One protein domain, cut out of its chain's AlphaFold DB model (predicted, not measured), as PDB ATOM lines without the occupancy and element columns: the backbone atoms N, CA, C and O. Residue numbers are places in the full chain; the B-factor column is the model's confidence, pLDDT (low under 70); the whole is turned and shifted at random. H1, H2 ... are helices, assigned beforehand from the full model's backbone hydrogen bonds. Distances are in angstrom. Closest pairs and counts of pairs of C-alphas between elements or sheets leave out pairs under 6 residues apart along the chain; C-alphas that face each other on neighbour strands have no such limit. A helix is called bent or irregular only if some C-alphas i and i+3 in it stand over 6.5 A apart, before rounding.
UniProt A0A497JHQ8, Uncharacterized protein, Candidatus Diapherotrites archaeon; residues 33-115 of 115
ATOM      1  N   SER A  33       1.205   6.696 -37.862       92.31
ATOM      2  CA  SER A  33       1.424   5.402 -37.217       92.31
ATOM      3  C   SER A  33       0.380   4.371 -37.649       92.31
ATOM      4  O   SER A  33      -0.808   4.495 -37.344       92.31
ATOM      5  N   VAL A  34       0.827   3.300 -38.313       93.19
ATOM      6  CA  VAL A  34      -0.032   2.154 -38.674       93.19
ATOM      7  C   VAL A  34      -0.601   1.477 -37.424       93.19
ATOM      8  O   VAL A  34      -1.776   1.113 -37.404       93.19
ATOM      9  N   ASN A  35       0.198   1.371 -36.356       93.25
ATOM     10  CA  ASN A  35      -0.240   0.792 -35.084       93.25
ATOM     11  C   ASN A  35      -1.400   1.587 -34.477       93.25
ATOM     12  O   ASN A  35      -2.340   0.996 -33.954       93.25
ATOM     13  N   ALA A  36      -1.370   2.915 -34.599       91.38
ATOM     14  CA  ALA A  36      -2.454   3.761 -34.128       91.38
ATOM     15  C   ALA A  36      -3.732   3.597 -34.962       91.38
ATOM     16  O   ALA A  36      -4.827   3.535 -34.405       91.38
ATOM     17  N   GLY A  37      -3.594   3.449 -36.284       93.31
ATOM     18  CA  GLY A  37      -4.710   3.112 -37.170       93.31
ATOM     19  C   GLY A  37      -5.388   1.796 -36.778       93.31
ATOM     20  O   GLY A  37      -6.608   1.748 -36.627       93.31
ATOM     21  N   LEU A  38      -4.602   0.740 -36.544       94.25
ATOM     22  CA  LEU A  38      -5.116  -0.556 -36.084       94.25
ATOM     23  C   LEU A  38      -5.734  -0.472 -34.681       94.25
ATOM     24  O   LEU A  38      -6.804  -1.032 -34.446       94.25
ATOM     25  N   GLY A  39      -5.099   0.259 -33.763       94.44
ATOM     26  CA  GLY A  39      -5.623   0.491 -32.418       94.44
ATOM     27  C   GLY A  39      -6.981   1.191 -32.436       94.44
ATOM     28  O   GLY A  39      -7.886   0.805 -31.697       94.44
ATOM     29  N   MET A  40      -7.173   2.156 -33.336       95.31
ATOM     30  CA  MET A  40      -8.456   2.840 -33.481       95.31
ATOM     31  C   MET A  40      -9.544   1.945 -34.080       95.31
ATOM     32  O   MET A  40     -10.691   2.042 -33.650       95.31
ATOM     33  N   ILE A  41      -9.211   1.040 -35.010       94.75
ATOM     34  CA  ILE A  41     -10.164   0.017 -35.476       94.75
ATOM     35  C   ILE A  41     -10.642  -0.836 -34.293       94.75
ATOM     36  O   ILE A  41     -11.840  -1.074 -34.157       94.75
ATOM     37  N   LEU A  42      -9.727  -1.275 -33.421       93.94
ATOM     38  CA  LEU A  42     -10.077  -2.079 -32.247       93.94
ATOM     39  C   LEU A  42     -10.982  -1.313 -31.274       93.94
ATOM     40  O   LEU A  42     -11.966  -1.873 -30.794       93.94
ATOM     41  N   ILE A  43     -10.691  -0.034 -31.020       94.56
ATOM     42  CA  ILE A  43     -11.545   0.832 -30.193       94.56
ATOM     43  C   ILE A  43     -12.932   0.986 -30.826       94.56
ATOM     44  O   ILE A  43     -13.936   0.835 -30.133       94.56
ATOM     45  N   ALA A  44     -13.003   1.259 -32.132       93.25
ATOM     46  CA  ALA A  44     -14.266   1.414 -32.845       93.25
ATOM     47  C   ALA A  44     -15.112   0.135 -32.777       93.25
ATOM     48  O   ALA A  44     -16.296   0.213 -32.468       93.25
ATOM     49  N   LEU A  45     -14.496  -1.036 -32.974       91.75
ATOM     50  CA  LEU A  45     -15.160  -2.332 -32.821       91.75
ATOM     51  C   LEU A  45     -15.677  -2.535 -31.388       91.75
ATOM     52  O   LEU A  45     -16.802  -2.989 -31.195       91.75
ATOM     53  N   ALA A  46     -14.874  -2.203 -30.377       93.94
ATOM     54  CA  ALA A  46     -15.270  -2.362 -28.983       93.94
ATOM     55  C   ALA A  46     -16.463  -1.463 -28.611       93.94
ATOM     56  O   ALA A  46     -17.370  -1.910 -27.910       93.94
ATOM     57  N   LEU A  47     -16.486  -0.221 -29.105       94.06
ATOM     58  CA  LEU A  47     -17.622   0.692 -28.941       94.06
ATOM     59  C   LEU A  47     -18.873   0.186 -29.666       94.06
ATOM     60  O   LEU A  47     -19.964   0.272 -29.107       94.06
ATOM     61  N   ASP A  48     -18.715  -0.378 -30.863       91.69
ATOM     62  CA  ASP A  48     -19.816  -0.925 -31.662       91.69
ATOM     63  C   ASP A  48     -20.469  -2.123 -30.957       91.69
ATOM     64  O   ASP A  48     -21.683  -2.168 -30.774       91.69
ATOM     65  N   VAL A  49     -19.666  -3.040 -30.410       92.06
ATOM     66  CA  VAL A  49     -20.178  -4.141 -29.574       92.06
ATOM     67  C   VAL A  49     -20.843  -3.611 -28.302       92.06
ATOM     68  O   VAL A  49     -21.907  -4.093 -27.915       92.06
ATOM     69  N   LEU A  50     -20.253  -2.604 -27.650       93.94
ATOM     70  CA  LEU A  50     -20.830  -2.007 -26.446       93.94
ATOM     71  C   LEU A  50     -22.173  -1.316 -26.732       93.94
ATOM     72  O   LEU A  50     -23.046  -1.302 -25.865       93.94
ATOM     73  N   SER A  51     -22.373  -0.786 -27.941       92.12
ATOM     74  CA  SER A  51     -23.613  -0.115 -28.352       92.12
ATOM     75  C   SER A  51     -24.851  -1.018 -28.259       92.12
ATOM     76  O   SER A  51     -25.967  -0.521 -28.084       92.12
ATOM     77  N   LEU A  52     -24.661  -2.345 -28.248       91.44
ATOM     78  CA  LEU A  52     -25.711  -3.335 -28.000       91.44
ATOM     79  C   LEU A  52     -26.357  -3.202 -26.614       91.44
ATOM     80  O   LEU A  52     -27.485  -3.651 -26.434       91.44
ATOM     81  N   LEU A  53     -25.711  -2.537 -25.649       91.19
ATOM     82  CA  LEU A  53     -26.350  -2.153 -24.384       91.19
ATOM     83  C   LEU A  53     -27.572  -1.246 -24.592       91.19
ATOM     84  O   LEU A  53     -28.459  -1.217 -23.742       91.19
ATOM     85  N   GLY A  54     -27.671  -0.574 -25.743       90.12
ATOM     86  CA  GLY A  54     -28.877   0.130 -26.167       90.12
ATOM     87  C   GLY A  54     -30.103  -0.778 -26.333       90.12
ATOM     88  O   GLY A  54     -31.222  -0.291 -26.373       90.12
ATOM     89  N   LEU A  55     -29.950  -2.103 -26.376       92.31
ATOM     90  CA  LEU A  55     -31.093  -3.023 -26.352       92.31
ATOM     91  C   LEU A  55     -31.808  -3.062 -24.995       92.31
ATOM     92  O   LEU A  55     -32.920  -3.577 -24.926       92.31
ATOM     93  N   ILE A  56     -31.202  -2.523 -23.931       92.81
ATOM     94  CA  ILE A  56     -31.852  -2.381 -22.627       92.81
ATOM     95  C   ILE A  56     -32.866  -1.226 -22.714       92.81
ATOM     96  O   ILE A  56     -32.454  -0.076 -22.903       92.81
ATOM     97  N   PRO A  57     -34.171  -1.491 -22.526       91.06
ATOM     98  CA  PRO A  57     -35.204  -0.463 -22.591       91.06
ATOM     99  C   PRO A  57     -34.968   0.681 -21.600       91.06
ATOM    100  O   PRO A  57     -34.471   0.473 -20.491       91.06
ATOM    101  N   PHE A  58     -35.386   1.883 -21.988       91.88
ATOM    102  CA  PHE A  58     -35.400   3.149 -21.245       91.88
ATOM    103  C   PHE A  58     -34.029   3.730 -20.872       91.88
ATOM    104  O   PHE A  58     -33.830   4.939 -20.981       91.88
ATOM    105  N   ILE A  59     -33.079   2.898 -20.443       94.38
ATOM    106  CA  ILE A  59     -31.821   3.336 -19.825       94.38
ATOM    107  C   ILE A  59     -30.561   2.867 -20.565       94.38
ATOM    108  O   ILE A  59     -29.462   3.302 -20.220       94.38
ATOM    109  N   GLY A  60     -30.695   2.029 -21.600       91.44
ATOM    110  CA  GLY A  60     -29.569   1.448 -22.340       91.44
ATOM    111  C   GLY A  60     -28.532   2.470 -22.805       91.44
ATOM    112  O   GLY A  60     -27.337   2.270 -22.589       91.44
ATOM    113  N   PHE A  61     -28.965   3.616 -23.341       93.00
ATOM    114  CA  PHE A  61     -28.059   4.679 -23.794       93.00
ATOM    115  C   PHE A  61     -27.231   5.308 -22.657       93.00
ATOM    116  O   PHE A  61     -26.065   5.650 -22.864       93.00
ATOM    117  N   ILE A  62     -27.804   5.445 -21.453       95.19
ATOM    118  CA  ILE A  62     -27.108   5.995 -20.277       95.19
ATOM    119  C   ILE A  62     -26.051   5.000 -19.815       95.19
ATOM    120  O   ILE A  62     -24.906   5.381 -19.579       95.19
ATOM    121  N   ILE A  63     -26.421   3.719 -19.724       95.81
ATOM    122  CA  ILE A  63     -25.492   2.650 -19.347       95.81
ATOM    123  C   ILE A  63     -24.347   2.588 -20.359       95.81
ATOM    124  O   ILE A  63     -23.188   2.587 -19.951       95.81
ATOM    125  N   TYR A  64     -24.654   2.610 -21.659       96.12
ATOM    126  CA  TYR A  64     -23.648   2.670 -22.715       96.12
ATOM    127  C   TYR A  64     -22.680   3.836 -22.496       96.12
ATOM    128  O   TYR A  64     -21.475   3.613 -22.455       96.12
ATOM    129  N   TYR A  65     -23.183   5.061 -22.300       96.25
ATOM    130  CA  TYR A  65     -22.330   6.239 -22.128       96.25
ATOM    131  C   TYR A  65     -21.402   6.106 -20.916       96.25
ATOM    132  O   TYR A  65     -20.197   6.339 -21.025       96.25
ATOM    133  N   LEU A  66     -21.944   5.684 -19.769       96.88
ATOM    134  CA  LEU A  66     -21.168   5.521 -18.543       96.88
ATOM    135  C   LEU A  66     -20.092   4.440 -18.695       96.88
ATOM    136  O   LEU A  66     -18.934   4.668 -18.348       96.88
ATOM    137  N   VAL A  67     -20.450   3.280 -19.245       96.56
ATOM    138  CA  VAL A  67     -19.503   2.176 -19.441       96.56
ATOM    139  C   VAL A  67     -18.458   2.540 -20.497       96.56
ATOM    140  O   VAL A  67     -17.278   2.251 -20.305       96.56
ATOM    141  N   ALA A  68     -18.847   3.224 -21.575       96.12
ATOM    142  CA  ALA A  68     -17.931   3.653 -22.624       96.12
ATOM    143  C   ALA A  68     -16.876   4.623 -22.078       96.12
ATOM    144  O   ALA A  68     -15.683   4.385 -22.249       96.12
ATOM    145  N   VAL A  69     -17.302   5.684 -21.389       96.50
ATOM    146  CA  VAL A  69     -16.419   6.776 -20.948       96.50
ATOM    147  C   VAL A  69     -15.592   6.401 -19.725       96.50
ATOM    148  O   VAL A  69     -14.397   6.683 -19.691       96.50
ATOM    149  N   TYR A  70     -16.198   5.770 -18.718       96.00
ATOM    150  CA  TYR A  70     -15.524   5.548 -17.435       96.00
ATOM    151  C   TYR A  70     -14.810   4.201 -17.338       96.00
ATOM    152  O   TYR A  70     -13.977   4.028 -16.450       96.00
ATOM    153  N   TRP A  71     -15.107   3.249 -18.226       95.56
ATOM    154  CA  TRP A  71     -14.543   1.902 -18.139       95.56
ATOM    155  C   TRP A  71     -13.854   1.453 -19.427       95.56
ATOM    156  O   TRP A  71     -12.653   1.181 -19.396       95.56
ATOM    157  N   LEU A  72     -14.573   1.403 -20.552       96.19
ATOM    158  CA  LEU A  72     -14.060   0.834 -21.799       96.19
ATOM    159  C   LEU A  72     -12.963   1.702 -22.424       96.19
ATOM    160  O   LEU A  72     -11.868   1.203 -22.667       96.19
ATOM    161  N   LEU A  73     -13.235   2.983 -22.685       96.12
ATOM    162  CA  LEU A  73     -12.297   3.865 -23.383       96.12
ATOM    163  C   LEU A  73     -10.977   4.053 -22.627       96.12
ATOM    164  O   LEU A  73      -9.937   3.894 -23.264       96.12
ATOM    165  N   PRO A  74     -10.954   4.299 -21.301       96.38
ATOM    166  CA  PRO A  74      -9.698   4.387 -20.563       96.38
ATOM    167  C   PRO A  74      -8.856   3.112 -20.678       96.38
ATOM    168  O   PRO A  74      -7.640   3.188 -20.833       96.38
ATOM    169  N   GLN A  75      -9.480   1.934 -20.635       96.31
ATOM    170  CA  GLN A  75      -8.763   0.665 -20.774       96.31
ATOM    171  C   GLN A  75      -8.285   0.425 -22.201       96.31
ATOM    172  O   GLN A  75      -7.129   0.066 -22.404       96.31
ATOM    173  N   ALA A  76      -9.154   0.655 -23.185       94.81
ATOM    174  CA  ALA A  76      -8.836   0.445 -24.586       94.81
ATOM    175  C   ALA A  76      -7.694   1.369 -25.027       94.81
ATOM    176  O   ALA A  76      -6.719   0.886 -25.592       94.81
ATOM    177  N   LEU A  77      -7.761   2.659 -24.683       95.62
ATOM    178  CA  LEU A  77      -6.719   3.647 -24.975       95.62
ATOM    179  C   LEU A  77      -5.376   3.285 -24.336       95.62
ATOM    180  O   LEU A  77      -4.353   3.322 -25.016       95.62
ATOM    181  N   ASN A  78      -5.376   2.860 -23.069       95.94
ATOM    182  CA  ASN A  78      -4.159   2.390 -22.406       95.94
ATOM    183  C   ASN A  78      -3.587   1.127 -23.070       95.94
ATOM    184  O   ASN A  78      -2.375   1.026 -23.245       95.94
ATOM    185  N   PHE A  79      -4.443   0.184 -23.473       94.38
ATOM    186  CA  PHE A  79      -4.027  -1.053 -24.137       94.38
ATOM    187  C   PHE A  79      -3.371  -0.791 -25.498       94.38
ATOM    188  O   PHE A  79      -2.328  -1.368 -25.799       94.38
ATOM    189  N   VAL A  80      -3.943   0.106 -26.307       93.75
ATOM    190  CA  VAL A  80      -3.389   0.465 -27.625       93.75
ATOM    191  C   VAL A  80      -2.338   1.580 -27.566       93.75
ATOM    192  O   VAL A  80      -1.813   1.972 -28.605       93.75
ATOM    193  N   GLN A  81      -2.024   2.081 -26.367       94.00
ATOM    194  CA  GLN A  81      -1.099   3.195 -26.121       94.00
ATOM    195  C   GLN A  81      -1.456   4.471 -26.903       94.00
ATOM    196  O   GLN A  81      -0.581   5.178 -27.405       94.00
ATOM    197  N   LEU A  82      -2.752   4.777 -27.005       93.00
ATOM    198  CA  LEU A  82      -3.257   5.994 -27.641       93.00
ATOM    199  C   LEU A  82      -3.776   6.976 -26.592       93.00
ATOM    200  O   LEU A  82      -4.354   6.590 -25.580       93.00
ATOM    201  N   GLY A  83      -3.574   8.265 -26.846       92.62
ATOM    202  CA  GLY A  83      -4.168   9.328 -26.039       92.62
ATOM    203  C   GLY A  83      -5.630   9.572 -26.407       92.62
ATOM    204  O   GLY A  83      -6.072   9.233 -27.504       92.62
ATOM    205  N   TRP A  84      -6.376  10.215 -25.511       94.75
ATOM    206  CA  TRP A  84      -7.695  10.739 -25.860       94.75
ATOM    207  C   TRP A  84      -7.567  11.791 -26.970       94.75
ATOM    208  O   TRP A  84      -6.673  12.639 -26.928       94.75
ATOM    209  N   SER A  85      -8.445  11.748 -27.969       94.12
ATOM    210  CA  SER A  85      -8.434  12.688 -29.092       94.12
ATOM    211  C   SER A  85      -9.833  12.898 -29.663       94.12
ATOM    212  O   SER A  85     -10.740  12.103 -29.421       94.12
ATOM    213  N   TRP A  86      -9.992  13.930 -30.496       94.19
ATOM    214  CA  TRP A  86     -11.266  14.213 -31.164       94.19
ATOM    215  C   TRP A  86     -11.738  13.051 -32.057       94.19
ATOM    216  O   TRP A  86     -12.936  12.883 -32.271       94.19
ATOM    217  N   THR A  87     -10.817  12.227 -32.577       92.62
ATOM    218  CA  THR A  87     -11.174  11.019 -33.333       92.62
ATOM    219  C   THR A  87     -11.849  10.001 -32.417       92.62
ATOM    220  O   THR A  87     -12.848   9.406 -32.801       92.62
ATOM    221  N   VAL A  88     -11.366   9.840 -31.182       94.69
ATOM    222  CA  VAL A  88     -12.011   8.981 -30.176       94.69
ATOM    223  C   VAL A  88     -13.401   9.511 -29.832       94.69
ATOM    224  O   VAL A  88     -14.359   8.740 -29.845       94.69
ATOM    225  N   ASP A  89     -13.528  10.825 -29.623       94.94
ATOM    226  CA  ASP A  89     -14.818  11.475 -29.363       94.94
ATOM    227  C   ASP A  89     -15.816  11.251 -30.503       94.94
ATOM    228  O   ASP A  89     -16.971  10.901 -30.263       94.94
ATOM    229  N   LEU A  90     -15.374  11.393 -31.756       94.06
ATOM    230  CA  LEU A  90     -16.213  11.161 -32.930       94.06
ATOM    231  C   LEU A  90     -16.808   9.748 -32.920       94.06
ATOM    232  O   LEU A  90     -18.018   9.588 -33.080       94.06
ATOM    233  N   PHE A  91     -15.980   8.724 -32.701       93.50
ATOM    234  CA  PHE A  91     -16.455   7.340 -32.661       93.50
ATOM    235  C   PHE A  91     -17.323   7.053 -31.434       93.50
ATOM    236  O   PHE A  91     -18.305   6.321 -31.554       93.50
ATOM    237  N   LEU A  92     -17.026   7.655 -30.281       95.31
ATOM    238  CA  LEU A  92     -17.882   7.572 -29.100       95.31
ATOM    239  C   LEU A  92     -19.283   8.123 -29.394       95.31
ATOM    240  O   LEU A  92     -20.267   7.440 -29.111       95.31
ATOM    241  N   TYR A  93     -19.384   9.320 -29.979       93.94
ATOM    242  CA  TYR A  93     -20.669   9.965 -30.257       93.94
ATOM    243  C   TYR A  93     -21.467   9.266 -31.356       93.94
ATOM    244  O   TYR A  93     -22.681   9.130 -31.219       93.94
ATOM    245  N   LEU A  94     -20.814   8.772 -32.413       92.56
ATOM    246  CA  LEU A  94     -21.493   7.988 -33.450       92.56
ATOM    247  C   LEU A  94     -22.151   6.734 -32.857       92.56
ATOM    248  O   LEU A  94     -23.332   6.480 -33.092       92.56
ATOM    249  N   ASN A  95     -21.416   6.001 -32.021       93.12
ATOM    250  CA  ASN A  95     -21.946   4.820 -31.341       93.12
ATOM    251  C   ASN A  95     -22.972   5.177 -30.253       93.12
ATOM    252  O   ASN A  95     -23.921   4.428 -30.039       93.12
ATOM    253  N   LEU A  96     -22.849   6.343 -29.607       93.62
ATOM    254  CA  LEU A  96     -23.848   6.844 -28.657       93.62
ATOM    255  C   LEU A  96     -25.194   7.111 -29.339       93.62
ATOM    256  O   LEU A  96     -26.233   6.738 -28.800       93.62
ATOM    257  N   ILE A  97     -25.183   7.729 -30.524       94.31
ATOM    258  CA  ILE A  97     -26.395   7.956 -31.324       94.31
ATOM    259  C   ILE A  97     -27.029   6.615 -31.695       94.31
ATOM    260  O   ILE A  97     -28.240   6.449 -31.553       94.31
ATOM    261  N   PHE A  98     -26.221   5.644 -32.120       92.12
ATOM    262  CA  PHE A  98     -26.714   4.308 -32.433       92.12
ATOM    263  C   PHE A  98     -27.337   3.622 -31.205       92.12
ATOM    264  O   PHE A  98     -28.481   3.173 -31.267       92.12
ATOM    265  N   ALA A  99     -26.652   3.630 -30.058       93.00
ATOM    266  CA  ALA A  99     -27.171   3.090 -28.801       93.00
ATOM    267  C   ALA A  99     -28.469   3.789 -28.355       93.00
ATOM    268  O   ALA A  99     -29.385   3.137 -27.849       93.00
ATOM    269  N   PHE A 100     -28.583   5.103 -28.570       94.50
ATOM    270  CA  PHE A 100     -29.804   5.860 -28.302       94.50
ATOM    271  C   PHE A 100     -30.968   5.400 -29.185       94.50
ATOM    272  O   PHE A 100     -32.036   5.093 -28.658       94.50
ATOM    273  N   ILE A 101     -30.756   5.278 -30.499       94.69
ATOM    274  CA  ILE A 101     -31.767   4.765 -31.437       94.69
ATOM    275  C   ILE A 101     -32.229   3.369 -31.002       94.69
ATOM    276  O   ILE A 101     -33.430   3.128 -30.876       94.69
ATOM    277  N   MET A 102     -31.286   2.475 -30.693       93.19
ATOM    278  CA  MET A 102     -31.582   1.123 -30.208       93.19
ATOM    279  C   MET A 102     -32.386   1.137 -28.903       93.19
ATOM    280  O   MET A 102     -33.319   0.349 -28.757       93.19
ATOM    281  N   THR A 103     -32.088   2.073 -27.995       95.44
ATOM    282  CA  THR A 103     -32.821   2.237 -26.727       95.44
ATOM    283  C   THR A 103     -34.250   2.693 -26.964       95.44
ATOM    284  O   THR A 103     -35.171   2.180 -26.336       95.44
ATOM    285  N   VAL A 104     -34.475   3.633 -27.884       94.62
ATOM    286  CA  VAL A 104     -35.830   4.088 -28.227       94.62
ATOM    287  C   VAL A 104     -36.643   2.943 -28.829       94.62
ATOM    288  O   VAL A 104     -37.765   2.700 -28.385       94.62
ATOM    289  N   PHE A 105     -36.070   2.197 -29.778       94.00
ATOM    290  CA  PHE A 105     -36.740   1.040 -30.376       94.00
ATOM    291  C   PHE A 105     -37.057  -0.045 -29.342       94.00
ATOM    292  O   PHE A 105     -38.194  -0.509 -29.278       94.00
ATOM    293  N   SER A 106     -36.094  -0.430 -28.503       93.44
ATOM    294  CA  SER A 106     -36.306  -1.455 -27.473       93.44
ATOM    295  C   SER A 106     -37.347  -1.024 -26.435       93.44
ATOM    296  O   SER A 106     -38.167  -1.840 -26.017       93.44
ATOM    297  N   SER A 107     -37.381   0.262 -26.078       93.62
ATOM    298  CA  SER A 107     -38.405   0.835 -25.193       93.62
ATOM    299  C   SER A 107     -39.801   0.774 -25.799       93.62
ATOM    300  O   SER A 107     -40.752   0.445 -25.095       93.62
ATOM    301  N   TYR A 108     -39.925   1.064 -27.095       94.31
ATOM    302  CA  TYR A 108     -41.198   0.985 -27.805       94.31
ATOM    303  C   TYR A 108     -41.750  -0.448 -27.809       94.31
ATOM    304  O   TYR A 108     -42.883  -0.666 -27.392       94.31
ATOM    305  N   PHE A 109     -40.925  -1.435 -28.174       91.81
ATOM    306  CA  PHE A 109     -41.324  -2.845 -28.124       91.81
ATOM    307  C   PHE A 109     -41.673  -3.308 -26.708       91.81
ATOM    308  O   PHE A 109     -42.658  -4.015 -26.515       91.81
ATOM    309  N   ALA A 110     -40.891  -2.904 -25.704       91.19
ATOM    310  CA  ALA A 110     -41.186  -3.238 -24.316       91.19
ATOM    311  C   ALA A 110     -42.537  -2.659 -23.868       91.19
ATOM    312  O   ALA A 110     -43.275  -3.328 -23.153       91.19
ATOM    313  N   TYR A 111     -42.874  -1.445 -24.308       91.19
ATOM    314  CA  TYR A 111     -44.166  -0.829 -24.023       91.19
ATOM    315  C   TYR A 111     -45.325  -1.590 -24.684       91.19
ATOM    316  O   TYR A 111     -46.282  -1.919 -23.990       91.19
ATOM    317  N   GLU A 112     -45.218  -1.937 -25.974       90.19
ATOM    318  CA  GLU A 112     -46.254  -2.706 -26.690       90.19
ATOM    319  C   GLU A 112     -46.514  -4.092 -26.086       90.19
ATOM    320  O   GLU A 112     -47.630  -4.591 -26.145       90.19
ATOM    321  N   VAL A 113     -45.497  -4.735 -25.507       85.94
ATOM    322  CA  VAL A 113     -45.647  -6.057 -24.871       85.94
ATOM    323  C   VAL A 113     -46.392  -5.975 -23.532       85.94
ATOM    324  O   VAL A 113     -46.983  -6.964 -23.097       85.94
ATOM    325  N   ILE A 114     -46.333  -4.827 -22.854       83.38
ATOM    326  CA  ILE A 114     -46.907  -4.632 -21.515       83.38
ATOM    327  C   ILE A 114     -48.323  -4.026 -21.584       83.38
ATOM    328  O   ILE A 114     -49.091  -4.196 -20.635       83.38
ATOM    329  N   SER A 115     -48.666  -3.330 -22.675       70.75
ATOM    330  CA  SER A 115     -49.992  -2.741 -22.934       70.75
ATOM    331  C   SER A 115     -51.016  -3.753 -23.435       70.75
ATOM    332  O   SER A 115     -52.175  -3.681 -22.970       70.75
TER     333      SER A 115
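This is residues 33 to 115 of the 115 residues of an uncharacterized protein of Candidatus Diapherotrites archaeon (UniProt A0A497JHQ8). A thin rod of helices: the two long helices H3 and H1 run side by side, offset lengthwise, and the bent helix H2 folds back along them, its arm H2a packing on both and its arm H2b on H1. H1, H2a and H3 make an up-and-down bundle, each running against the one before it in the chain. The printed part has 83 residues, with three named helices in the order H1, H2, H3 and no named strand, class all helix. It is only just loose, close to compact, with a radius of gyration of the C-alphas of 14.4 A, and spans 54 by 19 by 17 A.

Find C-alpha 86 at (-11.266, 14.213, -31.164); from there H3, residues 86 to 114, runs 41.5 A to C-alpha 114 at (-46.907, -4.632, -21.515). H1, residues 34 to 55, begins at C-alpha 34 at (-0.032, 2.154, -38.674) and is 33.8 A long. H2, residues 60 to 80, was assigned as one helix by its hydrogen bonds but is bent: C-alphas 70 and 73 are 7.0 A apart. Its arms are H2a, residues 60 to 70, 15.4 A, and H2b, residues 73 to 80, 10.4 A, at a steep tilt of 50 degrees.

Start at H3, which touches H1 at a shallow tilt of 18 degrees, the same way; their closest C-alphas, of Ala 99 and Gly 54, are 4.3 A apart. With residues 92 to 103 alone, H3 touches H2a, opposite ways at 28 degrees, a shallow tilt; look at the closest C-alphas, of Phe 100 and Phe 61, 5.0 A apart. H1 and H2a form a helical hairpin at 33 degrees, only just short of steep, with the closest C-alphas, of Gly 54 and Gly 60, 4.1 A apart. With residues 36 to 43 alone, H1 touches H2b, opposite ways; the closest C-alphas are those of Gly 39 and Val 80, 5.3 A apart. H2b and H3 are apart. Every O i to N i+4 pair is within hydrogen-bond range in H2a, H2b and H3; in H1, 14 of 18 are.

The C-alphas of Ser 33 and Ser 115, the two farthest apart, are 54.0 A from each other. The printed part has no cut, and the links H1 to H2 and H2 to H3 are tight. Mean pLDDT of the printed part is 93.3, and no printed residue is under 70.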